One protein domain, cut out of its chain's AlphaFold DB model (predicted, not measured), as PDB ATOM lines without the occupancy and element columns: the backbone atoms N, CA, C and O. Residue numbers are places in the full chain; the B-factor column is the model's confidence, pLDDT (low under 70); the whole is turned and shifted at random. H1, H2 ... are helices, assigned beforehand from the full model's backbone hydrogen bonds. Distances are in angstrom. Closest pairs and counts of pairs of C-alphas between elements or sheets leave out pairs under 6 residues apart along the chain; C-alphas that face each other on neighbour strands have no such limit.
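This is residues 173 to 190 and 211 to 302 of the 432 residues of an uncharacterized protein of Streptomyces hundungensis (UniProt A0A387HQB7). Four helices stand side by side in an up-and-down bundle: the longest, H5, H4 and H3 are joined one after another as two helical hairpins, and H1 completes the bundle more loosely beside H3. A single short helical turn, H2, lies away from the bundle, and a long unnamed stretch, residues 216 to 236, runs from it round the outside to H3. The printed part has 110 residues in two pieces, with five named helices in the order H1 H2 H3 H4 H5 and no named strand; the class is all helix. The whole is compact, with a radius of gyration of the C-alphas of 14.4 A, and spans 43 by 35 by 29 A.

H5, the longest helix, holds residues 279 to 300 and measures 31.3 A from first to last C-alpha, ending with C-alpha 300 at (17.263, 97.915, -17.001). H4 is residues 257 to 273, 24.3 A long, and H3 is residues 237 to 249, 18.5 A long. H1, residues 173 to 189, measures 24.4 A and begins with C-alpha 173 at (11.941, 87.487, -19.703). H2, residues 212 to 215, is 5.0 A long, with C-alpha 212 at (21.694, 93.392, -35.494).

H1, H3, H4 and H5 form the up-and-down bundle, each running against the one before it in the chain. H5 and H4 are a hairpin: they touch at a shallow tilt of 16 degrees, opposite ways, and their closest C-alphas, those of Thr 293 and Val 258, are 5.0 A apart. H4 and H3 are also a hairpin, at a shallow tilt of 24 degrees, opposite ways, with the closest C-alphas, those of Ala 259 and Phe 245, 5.2 A apart. H3 and H1 only just touch, with 3 pairs of C-alphas within 8 A, and H1 takes part with residues 182 to 189 alone. Their closest C-alphas, those of Gly 244 and Cys 182, are 7.4 A apart; the tilt is a shallow 10 degrees, opposite ways. H1 and H5 are near each other, while H1 and H4 are apart, as are H3 and H5. H2 touches no helix. In H1, H3 and H4 every O i to N i+4 pair is within hydrogen-bond range, in H5 17 of 18 are, and H2 is too short for such a pair.

The C-alphas of Arg 220 and Thr 276, the two farthest apart, are 44.0 A apart. Residues 191 to 210 are not printed, and C-alphas 190 and 211 are 19.6 A apart across this cut. The link from H2 to H3 is long, that from H3 to H4 short, and that from H4 to H5 tight. The mean pLDDT of the printed part is 72.7; residues 173 to 184, 186 to 190, 211 to 230 and 300 to 302 are under 70.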
ATOM      1  N   ARG A 173      11.883  88.051 -18.352       62.31
ATOM      2  CA  ARG A 173      11.941  87.487 -19.703       62.31
ATOM      3  C   ARG A 173      10.765  87.939 -20.565       62.31
ATOM      4  O   ARG A 173      10.993  88.241 -21.733       62.31
ATOM      5  N   ASP A 174       9.554  87.998 -20.020       60.12
ATOM      6  CA  ASP A 174       8.360  88.416 -20.771       60.12
ATOM      7  C   ASP A 174       8.421  89.921 -21.063       60.12
ATOM      8  O   ASP A 174       8.236  90.328 -22.210       60.12
ATOM      9  N   TYR A 175       8.855  90.716 -20.074       60.25
ATOM     10  CA  TYR A 175       9.217  92.127 -20.249       60.25
ATOM     11  C   TYR A 175      10.205  92.322 -21.416       60.25
ATOM     12  O   TYR A 175       9.918  93.049 -22.367       60.25
ATOM     13  N   ARG A 176      11.341  91.603 -21.404       62.38
ATOM     14  CA  ARG A 176      12.369  91.700 -22.459       62.38
ATOM     15  C   ARG A 176      11.839  91.329 -23.848       62.38
ATOM     16  O   ARG A 176      12.245  91.962 -24.819       62.38
ATOM     17  N   HIS A 177      10.952  90.336 -23.963       65.31
ATOM     18  CA  HIS A 177      10.345  89.977 -25.251       65.31
ATOM     19  C   HIS A 177       9.358  91.040 -25.742       65.31
ATOM     20  O   HIS A 177       9.391  91.361 -26.928       65.31
ATOM     21  N   GLY A 178       8.529  91.603 -24.854       62.72
ATOM     22  CA  GLY A 178       7.629  92.711 -25.184       62.72
ATOM     23  C   GLY A 178       8.400  93.912 -25.731       62.72
ATOM     24  O   GLY A 178       8.195  94.304 -26.880       62.72
ATOM     25  N   VAL A 179       9.378  94.413 -24.968       63.75
ATOM     26  CA  VAL A 179      10.160  95.599 -25.360       63.75
ATOM     27  C   VAL A 179      10.973  95.363 -26.638       63.75
ATOM     28  O   VAL A 179      10.911  96.185 -27.549       63.75
ATOM     29  N   CYS A 180      11.659  94.220 -26.792       68.50
ATOM     30  CA  CYS A 180      12.383  93.917 -28.039       68.50
ATOM     31  C   CYS A 180      11.465  93.885 -29.271       68.50
ATOM     32  O   CYS A 180      11.898  94.225 -30.374       68.50
ATOM     33  N   ARG A 181      10.207  93.461 -29.105       67.75
ATOM     34  CA  ARG A 181       9.230  93.384 -30.194       67.75
ATOM     35  C   ARG A 181       8.684  94.763 -30.559       67.75
ATOM     36  O   ARG A 181       8.597  95.059 -31.748       67.75
ATOM     37  N   CYS A 182       8.407  95.609 -29.566       64.69
ATOM     38  CA  CYS A 182       8.028  97.007 -29.782       64.69
ATOM     39  C   CYS A 182       9.170  97.813 -30.417       64.69
ATOM     40  O   CYS A 182       8.936  98.482 -31.417       64.69
ATOM     41  N   HIS A 183      10.413  97.679 -29.933       66.12
ATOM     42  CA  HIS A 183      11.590  98.309 -30.556       66.12
ATOM     43  C   HIS A 183      11.746  97.895 -32.019       66.12
ATOM     44  O   HIS A 183      12.000  98.740 -32.870       66.12
ATOM     45  N   ARG A 184      11.559  96.606 -32.339       64.19
ATOM     46  CA  ARG A 184      11.641  96.133 -33.725       64.19
ATOM     47  C   ARG A 184      10.533  96.719 -34.604       64.19
ATOM     48  O   ARG A 184      10.826  97.165 -35.705       64.19
ATOM     49  N   TRP A 185       9.290  96.760 -34.117       73.94
ATOM     50  CA  TRP A 185       8.189  97.384 -34.858       73.94
ATOM     51  C   TRP A 185       8.437  98.883 -35.081       73.94
ATOM     52  O   TRP A 185       8.302  99.346 -36.210       73.94
ATOM     53  N   LEU A 186       8.877  99.617 -34.052       62.62
ATOM     54  CA  LEU A 186       9.241 101.033 -34.166       62.62
ATOM     55  C   LEU A 186      10.377 101.229 -35.176       62.62
ATOM     56  O   LEU A 186      10.259 102.055 -36.074       62.62
ATOM     57  N   ALA A 187      11.438 100.423 -35.103       64.31
ATOM     58  CA  ALA A 187      12.545 100.488 -36.052       64.31
ATOM     59  C   ALA A 187      12.109 100.199 -37.500       64.31
ATOM     60  O   ALA A 187      12.651 100.803 -38.420       64.31
ATOM     61  N   ASP A 188      11.143  99.311 -37.738       66.62
ATOM     62  CA  ASP A 188      10.692  98.961 -39.094       66.62
ATOM     63  C   ASP A 188       9.631  99.928 -39.673       66.62
ATOM     64  O   ASP A 188       9.497 100.011 -40.901       66.62
ATOM     65  N   ASN A 189       8.942 100.704 -38.820       65.25
ATOM     66  CA  ASN A 189       7.836 101.602 -39.199       65.25
ATOM     67  C   ASN A 189       8.073 103.102 -38.913       65.25
ATOM     68  O   ASN A 189       7.234 103.916 -39.286       65.25
ATOM     69  N   TRP A 190       9.184 103.506 -38.281       60.34
ATOM     70  CA  TRP A 190       9.452 104.924 -37.989       60.34
ATOM     71  C   TRP A 190       9.573 105.760 -39.282       60.34
ATOM     72  O   TRP A 190      10.472 105.492 -40.086       60.34
ATOM     73  N   PRO A 211      26.347  92.839 -36.671       45.22
ATOM     74  CA  PRO A 211      25.074  93.085 -37.338       45.22
ATOM     75  C   PRO A 211      23.921  92.804 -36.369       45.22
ATOM     76  O   PRO A 211      23.984  91.821 -35.632       45.22
ATOM     77  N   PHE A 212      22.843  93.589 -36.395       38.34
ATOM     78  CA  PHE A 212      21.694  93.392 -35.494       38.34
ATOM     79  C   PHE A 212      21.175  91.936 -35.499       38.34
ATOM     80  O   PHE A 212      20.877  91.359 -34.455       38.34
ATOM     81  N   ALA A 213      21.186  91.283 -36.668       40.97
ATOM     82  CA  ALA A 213      20.855  89.865 -36.830       40.97
ATOM     83  C   ALA A 213      21.788  88.892 -36.069       40.97
ATOM     84  O   ALA A 213      21.347  87.815 -35.662       40.97
ATOM     85  N   ALA A 214      23.055  89.257 -35.860       38.44
ATOM     86  CA  ALA A 214      24.019  88.519 -35.045       38.44
ATOM     87  C   ALA A 214      23.871  88.844 -33.549       38.44
ATOM     88  O   ALA A 214      23.952  87.937 -32.726       38.44
ATOM     89  N   THR A 215      23.571  90.094 -33.180       38.66
ATOM     90  CA  THR A 215      23.300  90.481 -31.780       38.66
ATOM     91  C   THR A 215      22.011  89.841 -31.243       38.66
ATOM     92  O   THR A 215      21.937  89.483 -30.069       38.66
ATOM     93  N   CYS A 216      21.012  89.605 -32.105       40.38
ATOM     94  CA  CYS A 216      19.758  88.926 -31.750       40.38
ATOM     95  C   CYS A 216      19.797  87.383 -31.819       40.38
ATOM     96  O   CYS A 216      18.820  86.735 -31.432       40.38
ATOM     97  N   ARG A 217      20.892  86.756 -32.274       33.22
ATOM     98  CA  ARG A 217      21.093  85.295 -32.192       33.22
ATOM     99  C   ARG A 217      21.923  84.993 -30.935       33.22
ATOM    100  O   ARG A 217      23.142  85.112 -30.975       33.22
ATOM    101  N   PRO A 218      21.269  84.635 -29.811       36.25
ATOM    102  CA  PRO A 218      20.627  83.323 -29.730       36.25
ATOM    103  C   PRO A 218      19.200  83.360 -29.149       36.25
ATOM    104  O   PRO A 218      18.822  82.491 -28.361       36.25
ATOM    105  N   CYS A 219      18.365  84.321 -29.557       39.16
ATOM    106  CA  CYS A 219      16.923  84.225 -29.321       39.16
ATOM    107  C   CYS A 219      16.314  83.139 -30.227       39.16
ATOM    108  O   CYS A 219      15.683  83.436 -31.242       39.16
ATOM    109  N   ARG A 220      16.506  81.863 -29.849       39.44
ATOM    110  CA  ARG A 220      15.699  80.727 -30.332       39.44
ATOM    111  C   ARG A 220      14.225  81.160 -30.230       39.44
ATOM    112  O   ARG A 220      13.894  81.756 -29.203       39.44
ATOM    113  N   PRO A 221      13.362  80.934 -31.239       37.97
ATOM    114  CA  PRO A 221      11.994  81.448 -31.231       37.97
ATOM    115  C   PRO A 221      11.185  80.766 -30.125       37.97
ATOM    116  O   PRO A 221      10.567  79.724 -30.311       37.97
ATOM    117  N   VAL A 222      11.233  81.359 -28.937       39.03
ATOM    118  CA  VAL A 222      10.391  80.999 -27.807       39.03
ATOM    119  C   VAL A 222       9.011  81.539 -28.167       39.03
ATOM    120  O   VAL A 222       8.897  82.753 -28.369       39.03
ATOM    121  N   PRO A 223       7.979  80.686 -28.300       40.38
ATOM    122  CA  PRO A 223       6.645  81.167 -28.620       40.38
ATOM    123  C   PRO A 223       6.232  82.207 -27.569       40.38
ATOM    124  O   PRO A 223       6.503  82.005 -26.378       40.38
ATOM    125  N   PRO A 224       5.647  83.348 -27.980       41.41
ATOM    126  CA  PRO A 224       5.318  84.419 -27.054       41.41
ATOM    127  C   PRO A 224       4.345  83.892 -25.998       41.41
ATOM    128  O   PRO A 224       3.203  83.574 -26.307       41.41
ATOM    129  N   ARG A 225       4.797  83.829 -24.739       43.03
ATOM    130  CA  ARG A 225       3.976  83.428 -23.578       43.03
ATOM    131  C   ARG A 225       2.910  84.464 -23.199       43.03
ATOM    132  O   ARG A 225       2.139  84.251 -22.274       43.03
ATOM    133  N   ILE A 226       2.878  85.581 -23.920       45.84
ATOM    134  CA  ILE A 226       1.890  86.643 -23.798       45.84
ATOM    135  C   ILE A 226       0.914  86.473 -24.965       45.84
ATOM    136  O   ILE A 226       1.297  86.660 -26.121       45.84
ATOM    137  N   HIS A 227      -0.340  86.120 -24.672       45.38
ATOM    138  CA  HIS A 227      -1.387  85.933 -25.691       45.38
ATOM    139  C   HIS A 227      -1.754  87.232 -26.429       45.38
ATOM    140  O   HIS A 227      -2.326  87.194 -27.517       45.38
ATOM    141  N   GLN A 228      -1.381  88.385 -25.873       51.59
ATOM    142  CA  GLN A 228      -1.471  89.669 -26.553       51.59
ATOM    143  C   GLN A 228      -0.390  89.739 -27.643       51.59
ATOM    144  O   GLN A 228       0.775  90.058 -27.388       51.59
ATOM    145  N   ARG A 229      -0.784  89.464 -28.894       53.47
ATOM    146  CA  ARG A 229      -0.060  90.023 -30.045       53.47
ATOM    147  C   ARG A 229      -0.018  91.549 -29.848       53.47
ATOM    148  O   ARG A 229      -1.051  92.100 -29.464       53.47
ATOM    149  N   PRO A 230       1.114  92.234 -30.113       57.72
ATOM    150  CA  PRO A 230       1.084  93.685 -30.261       57.72
ATOM    151  C   PRO A 230      -0.027  94.006 -31.254       57.72
ATOM    152  O   PRO A 230      -0.087  93.370 -32.312       57.72
ATOM    153  N   ARG A 231      -0.940  94.910 -30.888       76.44
ATOM    154  CA  ARG A 231      -1.970  95.349 -31.827       76.44
ATOM    155  C   ARG A 231      -1.236  95.909 -33.042       76.44
ATOM    156  O   ARG A 231      -0.248  96.625 -32.886       76.44
ATOM    157  N   ASN A 232      -1.668  95.536 -34.244       77.00
ATOM    158  CA  ASN A 232      -1.226  96.302 -35.395       77.00
ATOM    159  C   ASN A 232      -1.876  97.670 -35.230       77.00
ATOM    160  O   ASN A 232      -3.096  97.754 -35.168       77.00
ATOM    161  N   HIS A 233      -1.068  98.709 -35.078       85.19
ATOM    162  CA  HIS A 233      -1.566 100.077 -34.987       85.19
ATOM    163  C   HIS A 233      -1.729 100.694 -36.387       85.19
ATOM    164  O   HIS A 233      -1.747 101.902 -36.523       85.19
ATOM    165  N   ASP A 234      -1.776  99.862 -37.435       88.25
ATOM    166  CA  ASP A 234      -1.958 100.239 -38.843       88.25
ATOM    167  C   ASP A 234      -1.012 101.351 -39.349       88.25
ATOM    168  O   ASP A 234      -1.316 102.087 -40.280       88.25
ATOM    169  N   GLY A 235       0.181 101.433 -38.748       85.56
ATOM    170  CA  GLY A 235       1.198 102.455 -39.031       85.56
ATOM    171  C   GLY A 235       1.130 103.690 -38.124       85.56
ATOM    172  O   GLY A 235       2.074 104.478 -38.122       85.56
ATOM    173  N   ASP A 236       0.086 103.835 -37.304       91.25
ATOM    174  CA  ASP A 236      -0.028 104.883 -36.291       91.25
ATOM    175  C   ASP A 236       0.996 104.671 -35.162       91.25
ATOM    176  O   ASP A 236       0.836 103.888 -34.217       91.25
ATOM    177  N   LEU A 237       2.086 105.421 -35.290       88.75
ATOM    178  CA  LEU A 237       3.157 105.550 -34.317       88.75
ATOM    179  C   LEU A 237       2.655 106.037 -32.947       88.75
ATOM    180  O   LEU A 237       3.101 105.520 -31.922       88.75
ATOM    181  N   THR A 238       1.737 107.004 -32.916       92.69
ATOM    182  CA  THR A 238       1.182 107.567 -31.680       92.69
ATOM    183  C   THR A 238       0.415 106.500 -30.912       92.69
ATOM    184  O   THR A 238       0.694 106.266 -29.730       92.69
ATOM    185  N   ALA A 239      -0.495 105.791 -31.585       92.62
ATOM    186  CA  ALA A 239      -1.252 104.706 -30.967       92.62
ATOM    187  C   ALA A 239      -0.331 103.582 -30.456       92.62
ATOM    188  O   ALA A 239      -0.563 103.051 -29.366       92.62
ATOM    189  N   ALA A 240       0.745 103.263 -31.184       91.38
ATOM    190  CA  ALA A 240       1.732 102.272 -30.757       91.38
ATOM    191  C   ALA A 240       2.535 102.706 -29.517       91.38
ATOM    192  O   ALA A 240       2.727 101.903 -28.598       91.38
ATOM    193  N   LEU A 241       2.976 103.967 -29.448       92.56
ATOM    194  CA  LEU A 241       3.695 104.504 -28.285       92.56
ATOM    195  C   LEU A 241       2.784 104.583 -27.050       92.56
ATOM    196  O   LEU A 241       3.183 104.150 -25.964       92.56
ATOM    197  N   ARG A 242       1.530 105.033 -27.218       94.00
ATOM    198  CA  ARG A 242       0.506 105.021 -26.157       94.00
ATOM    199  C   ARG A 242       0.218 103.612 -25.645       94.00
ATOM    200  O   ARG A 242       0.198 103.411 -24.432       94.00
ATOM    201  N   ALA A 243       0.048 102.634 -26.534       92.31
ATOM    202  CA  ALA A 243      -0.169 101.242 -26.144       92.31
ATOM    203  C   ALA A 243       1.056 100.636 -25.438       92.31
ATOM    204  O   ALA A 243       0.897  99.900 -24.465       92.31
ATOM    205  N   GLY A 244       2.274 100.983 -25.869       89.31
ATOM    206  CA  GLY A 244       3.513 100.608 -25.184       89.31
ATOM    207  C   GLY A 244       3.593 101.168 -23.760       89.31
ATOM    208  O   GLY A 244       3.897 100.425 -22.826       89.31
ATOM    209  N   PHE A 245       3.256 102.449 -23.574       92.69
ATOM    210  CA  PHE A 245       3.163 103.073 -22.251       92.69
ATOM    211  C   PHE A 245       2.111 102.394 -21.364       92.69
ATOM    212  O   PHE A 245       2.444 101.958 -20.263       92.69
ATOM    213  N   GLN A 246       0.876 102.246 -21.858       93.19
ATOM    214  CA  GLN A 246      -0.225 101.592 -21.138       93.19
ATOM    215  C   GLN A 246       0.127 100.156 -20.734       93.19
ATOM    216  O   GLN A 246      -0.147  99.747 -19.611       93.19
ATOM    217  N   TRP A 247       0.772  99.392 -21.618       89.31
ATOM    218  CA  TRP A 247       1.208  98.030 -21.311       89.31
ATOM    219  C   TRP A 247       2.280  97.992 -20.212       89.31
ATOM    220  O   TRP A 247       2.257  97.102 -19.365       89.31
ATOM    221  N   LEU A 248       3.203  98.960 -20.180       87.94
ATOM    222  CA  LEU A 248       4.219  99.039 -19.126       87.94
ATOM    223  C   LEU A 248       3.656  99.453 -17.762       87.94
ATOM    224  O   LEU A 248       4.177  98.992 -16.744       87.94
ATOM    225  N   THR A 249       2.635 100.312 -17.726       91.38
ATOM    226  CA  THR A 249       2.031 100.799 -16.474       91.38
ATOM    227  C   THR A 249       0.939  99.875 -15.936       91.38
ATOM    228  O   THR A 249       0.842  99.717 -14.724       91.38
ATOM    229  N   ALA A 250       0.199  99.166 -16.796       91.12
ATOM    230  CA  ALA A 250      -0.862  98.230 -16.389       91.12
ATOM    231  C   ALA A 250      -0.394  97.080 -15.473       91.12
ATOM    232  O   ALA A 250      -1.215  96.451 -14.810       91.12
ATOM    233  N   TYR A 251       0.912  96.791 -15.437       81.19
ATOM    234  CA  TYR A 251       1.494  95.713 -14.629       81.19
ATOM    235  C   TYR A 251       2.540  96.198 -13.608       81.19
ATOM    236  O   TYR A 251       3.188  95.357 -12.976       81.19
ATOM    237  N   ARG A 252       2.760  97.518 -13.462       73.44
ATOM    238  CA  ARG A 252       3.766  98.085 -12.542       73.44
ATOM    239  C   ARG A 252       3.408  99.472 -12.011       73.44
ATOM    240  O   ARG A 252       3.372 100.444 -12.761       73.44
ATOM    241  N   GLU A 253       3.357  99.564 -10.690       75.75
ATOM    242  CA  GLU A 253       3.552 100.802  -9.935       75.75
ATOM    243  C   GLU A 253       5.001 100.841  -9.406       75.75
ATOM    244  O   GLU A 253       5.495  99.800  -8.956       75.75
ATOM    245  N   PRO A 254       5.709 101.988  -9.414       76.00
ATOM    246  CA  PRO A 254       5.463 103.218 -10.180       76.00
ATOM    247  C   PRO A 254       5.909 103.095 -11.661       76.00
ATOM    248  O   PRO A 254       6.612 102.144 -12.023       76.00
ATOM    249  N   PRO A 255       5.566 104.061 -12.543       77.94
ATOM    250  CA  PRO A 255       6.021 104.058 -13.935       77.94
ATOM    251  C   PRO A 255       7.552 104.091 -14.031       77.94
ATOM    252  O   PRO A 255       8.210 105.024 -13.572       77.94
ATOM    253  N   THR A 256       8.121 103.074 -14.681       86.31
ATOM    254  CA  THR A 256       9.565 103.009 -14.968       86.31
ATOM    255  C   THR A 256      10.020 104.175 -15.855       86.31
ATOM    256  O   THR A 256       9.227 104.732 -16.615       86.31
ATOM    257  N   GLY A 257      11.319 104.501 -15.845       86.88
ATOM    258  CA  GLY A 257      11.877 105.517 -16.748       86.88
ATOM    259  C   GLY A 257      11.592 105.236 -18.233       86.88
ATOM    260  O   GLY A 257      11.294 106.158 -18.982       86.88
ATOM    261  N   VAL A 258      11.575 103.959 -18.635       87.38
ATOM    262  CA  VAL A 258      11.180 103.513 -19.987       87.38
ATOM    263  C   VAL A 258       9.721 103.876 -20.287       87.38
ATOM    264  O   VAL A 258       9.420 104.382 -21.363       87.38
ATOM    265  N   ALA A 259       8.813 103.682 -19.323       89.56
ATOM    266  CA  ALA A 259       7.413 104.080 -19.469       89.56
ATOM    267  C   ALA A 259       7.275 105.603 -19.617       89.56
ATOM    268  O   ALA A 259       6.599 106.060 -20.533       89.56
ATOM    269  N   ARG A 260       7.966 106.398 -18.788       89.38
ATOM    270  CA  ARG A 260       7.968 107.870 -18.909       89.38
ATOM    271  C   ARG A 260       8.538 108.360 -20.242       89.38
ATOM    272  O   ARG A 260       7.999 109.300 -20.818       89.38
ATOM    273  N   ALA A 261       9.584 107.718 -20.757       88.50
ATOM    274  CA  ALA A 261      10.171 108.077 -22.044       88.50
ATOM    275  C   ALA A 261       9.231 107.743 -23.226       88.50
ATOM    276  O   ALA A 261       9.073 108.571 -24.122       88.50
ATOM    277  N   LEU A 262       8.517 106.608 -23.182       88.75
ATOM    278  CA  LEU A 262       7.452 106.286 -24.149       88.75
ATOM    279  C   LEU A 262       6.241 107.224 -24.041       88.75
ATOM    280  O   LEU A 262       5.684 107.613 -25.066       88.75
ATOM    281  N   GLU A 263       5.847 107.618 -22.827       93.31
ATOM    282  CA  GLU A 263       4.794 108.616 -22.602       93.31
ATOM    283  C   GLU A 263       5.161 109.960 -23.248       93.31
ATOM    284  O   GLU A 263       4.338 110.569 -23.930       93.31
ATOM    285  N   HIS A 264       6.406 110.408 -23.068       90.44
ATOM    286  CA  HIS A 264       6.906 111.638 -23.674       90.44
ATOM    287  C   HIS A 264       6.981 111.532 -25.204       90.44
ATOM    288  O   HIS A 264       6.470 112.413 -25.892       90.44
ATOM    289  N   ALA A 265       7.517 110.429 -25.740       89.44
ATOM    290  CA  ALA A 265       7.562 110.183 -27.182       89.44
ATOM    291  C   ALA A 265       6.159 110.190 -27.821       89.44
ATOM    292  O   ALA A 265       5.988 110.766 -28.893       89.44
ATOM    293  N   ALA A 266       5.152 109.618 -27.146       93.06
ATOM    294  CA  ALA A 266       3.761 109.644 -27.605       93.06
ATOM    295  C   ALA A 266       3.181 111.067 -27.660       93.06
ATOM    296  O   ALA A 266       2.508 111.418 -28.623       93.06
ATOM    297  N   ARG A 267       3.462 111.912 -26.656       91.56
ATOM    298  CA  ARG A 267       3.019 113.320 -26.655       91.56
ATOM    299  C   ARG A 267       3.684 114.131 -27.775       91.56
ATOM    300  O   ARG A 267       3.035 114.980 -28.378       91.56
ATOM    301  N   VAL A 268       4.957 113.856 -28.080       89.25
ATOM    302  CA  VAL A 268       5.658 114.486 -29.213       89.25
ATOM    303  C   VAL A 268       5.050 114.036 -30.546       89.25
ATOM    304  O   VAL A 268       4.787 114.879 -31.401       89.25
ATOM    305  N   SER A 269       4.754 112.743 -30.731       88.81
ATOM    306  CA  SER A 269       4.131 112.267 -31.974       88.81
ATOM    307  C   SER A 269       2.687 112.763 -32.155       88.81
ATOM    308  O   SER A 269       2.285 113.029 -33.286       88.81
ATOM    309  N   GLU A 270       1.934 112.965 -31.069       92.19
ATOM    310  CA  GLU A 270       0.622 113.639 -31.086       92.19
ATOM    311  C   GLU A 270       0.723 115.086 -31.573       92.19
ATOM    312  O   GLU A 270      -0.031 115.490 -32.454       92.19
ATOM    313  N   ALA A 271       1.675 115.856 -31.041       89.06
ATOM    314  CA  ALA A 271       1.864 117.252 -31.420       89.06
ATOM    315  C   ALA A 271       2.355 117.414 -32.876       89.06
ATOM    316  O   ALA A 271       1.897 118.307 -33.588       89.06
ATOM    317  N   ILE A 272       3.203 116.495 -33.359       87.56
ATOM    318  CA  ILE A 272       3.576 116.411 -34.783       87.56
ATOM    319  C   ILE A 272       2.344 116.108 -35.650       87.56
ATOM    320  O   ILE A 272       2.128 116.777 -36.658       87.56
ATOM    321  N   ALA A 273       1.519 115.125 -35.269       87.75
ATOM    322  CA  ALA A 273       0.315 114.764 -36.024       87.75
ATOM    323  C   ALA A 273      -0.724 115.900 -36.051       87.75
ATOM    324  O   ALA A 273      -1.366 116.125 -37.075       87.75
ATOM    325  N   ALA A 274      -0.844 116.655 -34.956       91.19
ATOM    326  CA  ALA A 274      -1.680 117.849 -34.862       91.19
ATOM    327  C   ALA A 274      -1.089 119.084 -35.579       91.19
ATOM    328  O   ALA A 274      -1.747 120.121 -35.629       91.19
ATOM    329  N   SER A 275       0.132 118.995 -36.125       89.69
ATOM    330  CA  SER A 275       0.879 120.122 -36.715       89.69
ATOM    331  C   SER A 275       1.047 121.325 -35.767       89.69
ATOM    332  O   SER A 275       1.155 122.463 -36.216       89.69
ATOM    333  N   THR A 276       1.071 121.084 -34.450       89.12
ATOM    334  CA  THR A 276       1.237 122.131 -33.422       89.12
ATOM    335  C   THR A 276       2.699 122.413 -33.072       89.12
ATOM    336  O   THR A 276       2.982 123.361 -32.343       89.12
ATOM    337  N   LEU A 277       3.629 121.613 -33.601       80.00
ATOM    338  CA  LEU A 277       5.074 121.800 -33.488       80.00
ATOM    339  C   LEU A 277       5.742 121.888 -34.877       80.00
ATOM    340  O   LEU A 277       5.127 121.605 -35.910       80.00
ATOM    341  N   GLN A 278       6.995 122.352 -34.906       82.44
ATOM    342  CA  GLN A 278       7.730 122.660 -36.134       82.44
ATOM    343  C   GLN A 278       8.595 121.473 -36.596       82.44
ATOM    344  O   GLN A 278       9.759 121.339 -36.210       82.44
ATOM    345  N   GLN A 279       8.029 120.682 -37.513       76.12
ATOM    346  CA  GLN A 279       8.440 119.342 -37.970       76.12
ATOM    347  C   GLN A 279       9.943 118.969 -37.916       76.12
ATOM    348  O   GLN A 279      10.277 117.833 -37.576       76.12
ATOM    349  N   ALA A 280      10.859 119.879 -38.265       72.06
ATOM    350  CA  ALA A 280      12.306 119.633 -38.258       72.06
ATOM    351  C   ALA A 280      12.905 119.488 -36.842       72.06
ATOM    352  O   ALA A 280      13.721 118.595 -36.609       72.06
ATOM    353  N   ASN A 281      12.481 120.324 -35.889       74.50
ATOM    354  CA  ASN A 281      12.928 120.232 -34.494       74.50
ATOM    355  C   ASN A 281      12.307 119.009 -33.800       74.50
ATOM    356  O   ASN A 281      12.940 118.350 -32.971       74.50
ATOM    357  N   ASP A 282      11.085 118.657 -34.188       71.19
ATOM    358  CA  ASP A 282      10.273 117.657 -33.497       71.19
ATOM    359  C   ASP A 282      10.702 116.231 -33.836       71.19
ATOM    360  O   ASP A 282      10.688 115.352 -32.976       71.19
ATOM    361  N   GLN A 283      11.153 115.995 -35.075       74.00
ATOM    362  CA  GLN A 283      11.782 114.725 -35.438       74.00
ATOM    363  C   GLN A 283      13.031 114.468 -34.583       74.00
ATOM    364  O   GLN A 283      13.247 113.330 -34.164       74.00
ATOM    365  N   MET A 284      13.811 115.508 -34.253       77.69
ATOM    366  CA  MET A 284      14.936 115.372 -33.320       77.69
ATOM    367  C   MET A 284      14.469 115.103 -31.887       77.69
ATOM    368  O   MET A 284      15.025 114.217 -31.241       77.69
ATOM    369  N   GLN A 285      13.432 115.790 -31.393       76.00
ATOM    370  CA  GLN A 285      12.886 115.537 -30.048       76.00
ATOM    371  C   GLN A 285      12.302 114.121 -29.909       76.00
ATOM    372  O   GLN A 285      12.588 113.428 -28.933       76.00
ATOM    373  N   GLY A 286      11.557 113.642 -30.910       75.62
ATOM    374  CA  GLY A 286      11.022 112.279 -30.944       75.62
ATOM    375  C   GLY A 286      12.125 111.216 -30.990       75.62
ATOM    376  O   GLY A 286      12.077 110.242 -30.237       75.62
ATOM    377  N   LEU A 287      13.164 111.425 -31.807       78.44
ATOM    378  CA  LEU A 287      14.340 110.549 -31.844       78.44
ATOM    379  C   LEU A 287      15.133 110.578 -30.527       78.44
ATOM    380  O   LEU A 287      15.582 109.526 -30.072       78.44
ATOM    381  N   ALA A 288      15.267 111.738 -29.880       77.00
ATOM    382  CA  ALA A 288      15.912 111.862 -28.574       77.00
ATOM    383  C   ALA A 288      15.128 111.111 -27.482       77.00
ATOM    384  O   ALA A 288      15.719 110.334 -26.730       77.00
ATOM    385  N   ALA A 289      13.799 111.254 -27.442       75.62
ATOM    386  CA  ALA A 289      12.935 110.524 -26.514       75.62
ATOM    387  C   ALA A 289      13.032 108.997 -26.707       75.62
ATOM    388  O   ALA A 289      13.130 108.244 -25.731       75.62
ATOM    389  N   LEU A 290      13.082 108.523 -27.958       78.88
ATOM    390  CA  LEU A 290      13.305 107.107 -28.268       78.88
ATOM    391  C   LEU A 290      14.713 106.625 -27.882       78.88
ATOM    392  O   LEU A 290      14.840 105.550 -27.300       78.88
ATOM    393  N   SER A 291      15.754 107.424 -28.123       77.62
ATOM    394  CA  SER A 291      17.135 107.111 -27.720       77.62
ATOM    395  C   SER A 291      17.284 107.006 -26.193       77.62
ATOM    396  O   SER A 291      17.910 106.075 -25.675       77.62
ATOM    397  N   ILE A 292      16.619 107.895 -25.444       76.81
ATOM    398  CA  ILE A 292      16.522 107.816 -23.978       76.81
ATOM    399  C   ILE A 292      15.768 106.546 -23.560       76.81
ATOM    400  O   ILE A 292      16.227 105.833 -22.667       76.81
ATOM    401  N   THR A 293      14.654 106.218 -24.226       75.88
ATOM    402  CA  THR A 293      13.889 104.981 -23.976       75.88
ATOM    403  C   THR A 293      14.774 103.741 -24.134       75.88
ATOM    404  O   THR A 293      14.807 102.885 -23.245       75.88
ATOM    405  N   GLU A 294      15.536 103.661 -25.228       79.88
ATOM    406  CA  GLU A 294      16.450 102.549 -25.498       79.88
ATOM    407  C   GLU A 294      17.598 102.476 -24.486       79.88
ATOM    408  O   GLU A 294      17.906 101.392 -23.985       79.88
ATOM    409  N   THR A 295      18.174 103.620 -24.114       73.06
ATOM    410  CA  THR A 295      19.253 103.705 -23.118       73.06
ATOM    411  C   THR A 295      18.790 103.240 -21.734       73.06
ATOM    412  O   THR A 295      19.464 102.433 -21.083       73.06
ATOM    413  N   LEU A 296      17.613 103.692 -21.291       75.00
ATOM    414  CA  LEU A 296      17.017 103.290 -20.014       75.00
ATOM    415  C   LEU A 296      16.678 101.796 -19.995       75.00
ATOM    416  O   LEU A 296      16.917 101.123 -18.988       75.00
ATOM    417  N   ASP A 297      16.179 101.250 -21.104       77.75
ATOM    418  CA  ASP A 297      15.878  99.823 -21.197       77.75
ATOM    419  C   ASP A 297      17.150  98.957 -21.275       77.75
ATOM    420  O   ASP A 297      17.227  97.905 -20.635       77.75
ATOM    421  N   ALA A 298      18.200  99.410 -21.967       70.25
ATOM    422  CA  ALA A 298      19.510  98.756 -21.961       70.25
ATOM    423  C   ALA A 298      20.123  98.705 -20.547       70.25
ATOM    424  O   ALA A 298      20.629  97.654 -20.122       70.25
ATOM    425  N   GLY A 299      19.989  99.798 -19.788       70.19
ATOM    426  CA  GLY A 299      20.314  99.857 -18.363       70.19
ATOM    427  C   GLY A 299      19.499  98.855 -17.538       70.19
ATOM    428  O   GLY A 299      20.076  98.033 -16.824       70.19
ATOM    429  N   ALA A 300      18.170  98.834 -17.703       69.06
ATOM    430  CA  ALA A 300      17.263  97.915 -17.001       69.06
ATOM    431  C   ALA A 300      17.498  96.425 -17.336       69.06
ATOM    432  O   ALA A 300      17.237  95.538 -16.518       69.06
ATOM    433  N   ARG A 301      18.038  96.116 -18.523       66.62
ATOM    434  CA  ARG A 301      18.494  94.760 -18.889       66.62
ATOM    435  C   ARG A 301      19.789  94.340 -18.177       66.62
ATOM    436  O   ARG A 301      20.117  93.150 -18.212       66.62
ATOM    437  N   GLY A 302      20.496  95.273 -17.539       56.38
ATOM    438  CA  GLY A 302      21.781  95.053 -16.875       56.38
ATOM    439  C   GLY A 302      22.977  95.044 -17.831       56.38
ATOM    440  O   GLY A 302      24.006  94.461 -17.498       56.38
TER     441      GLY A 302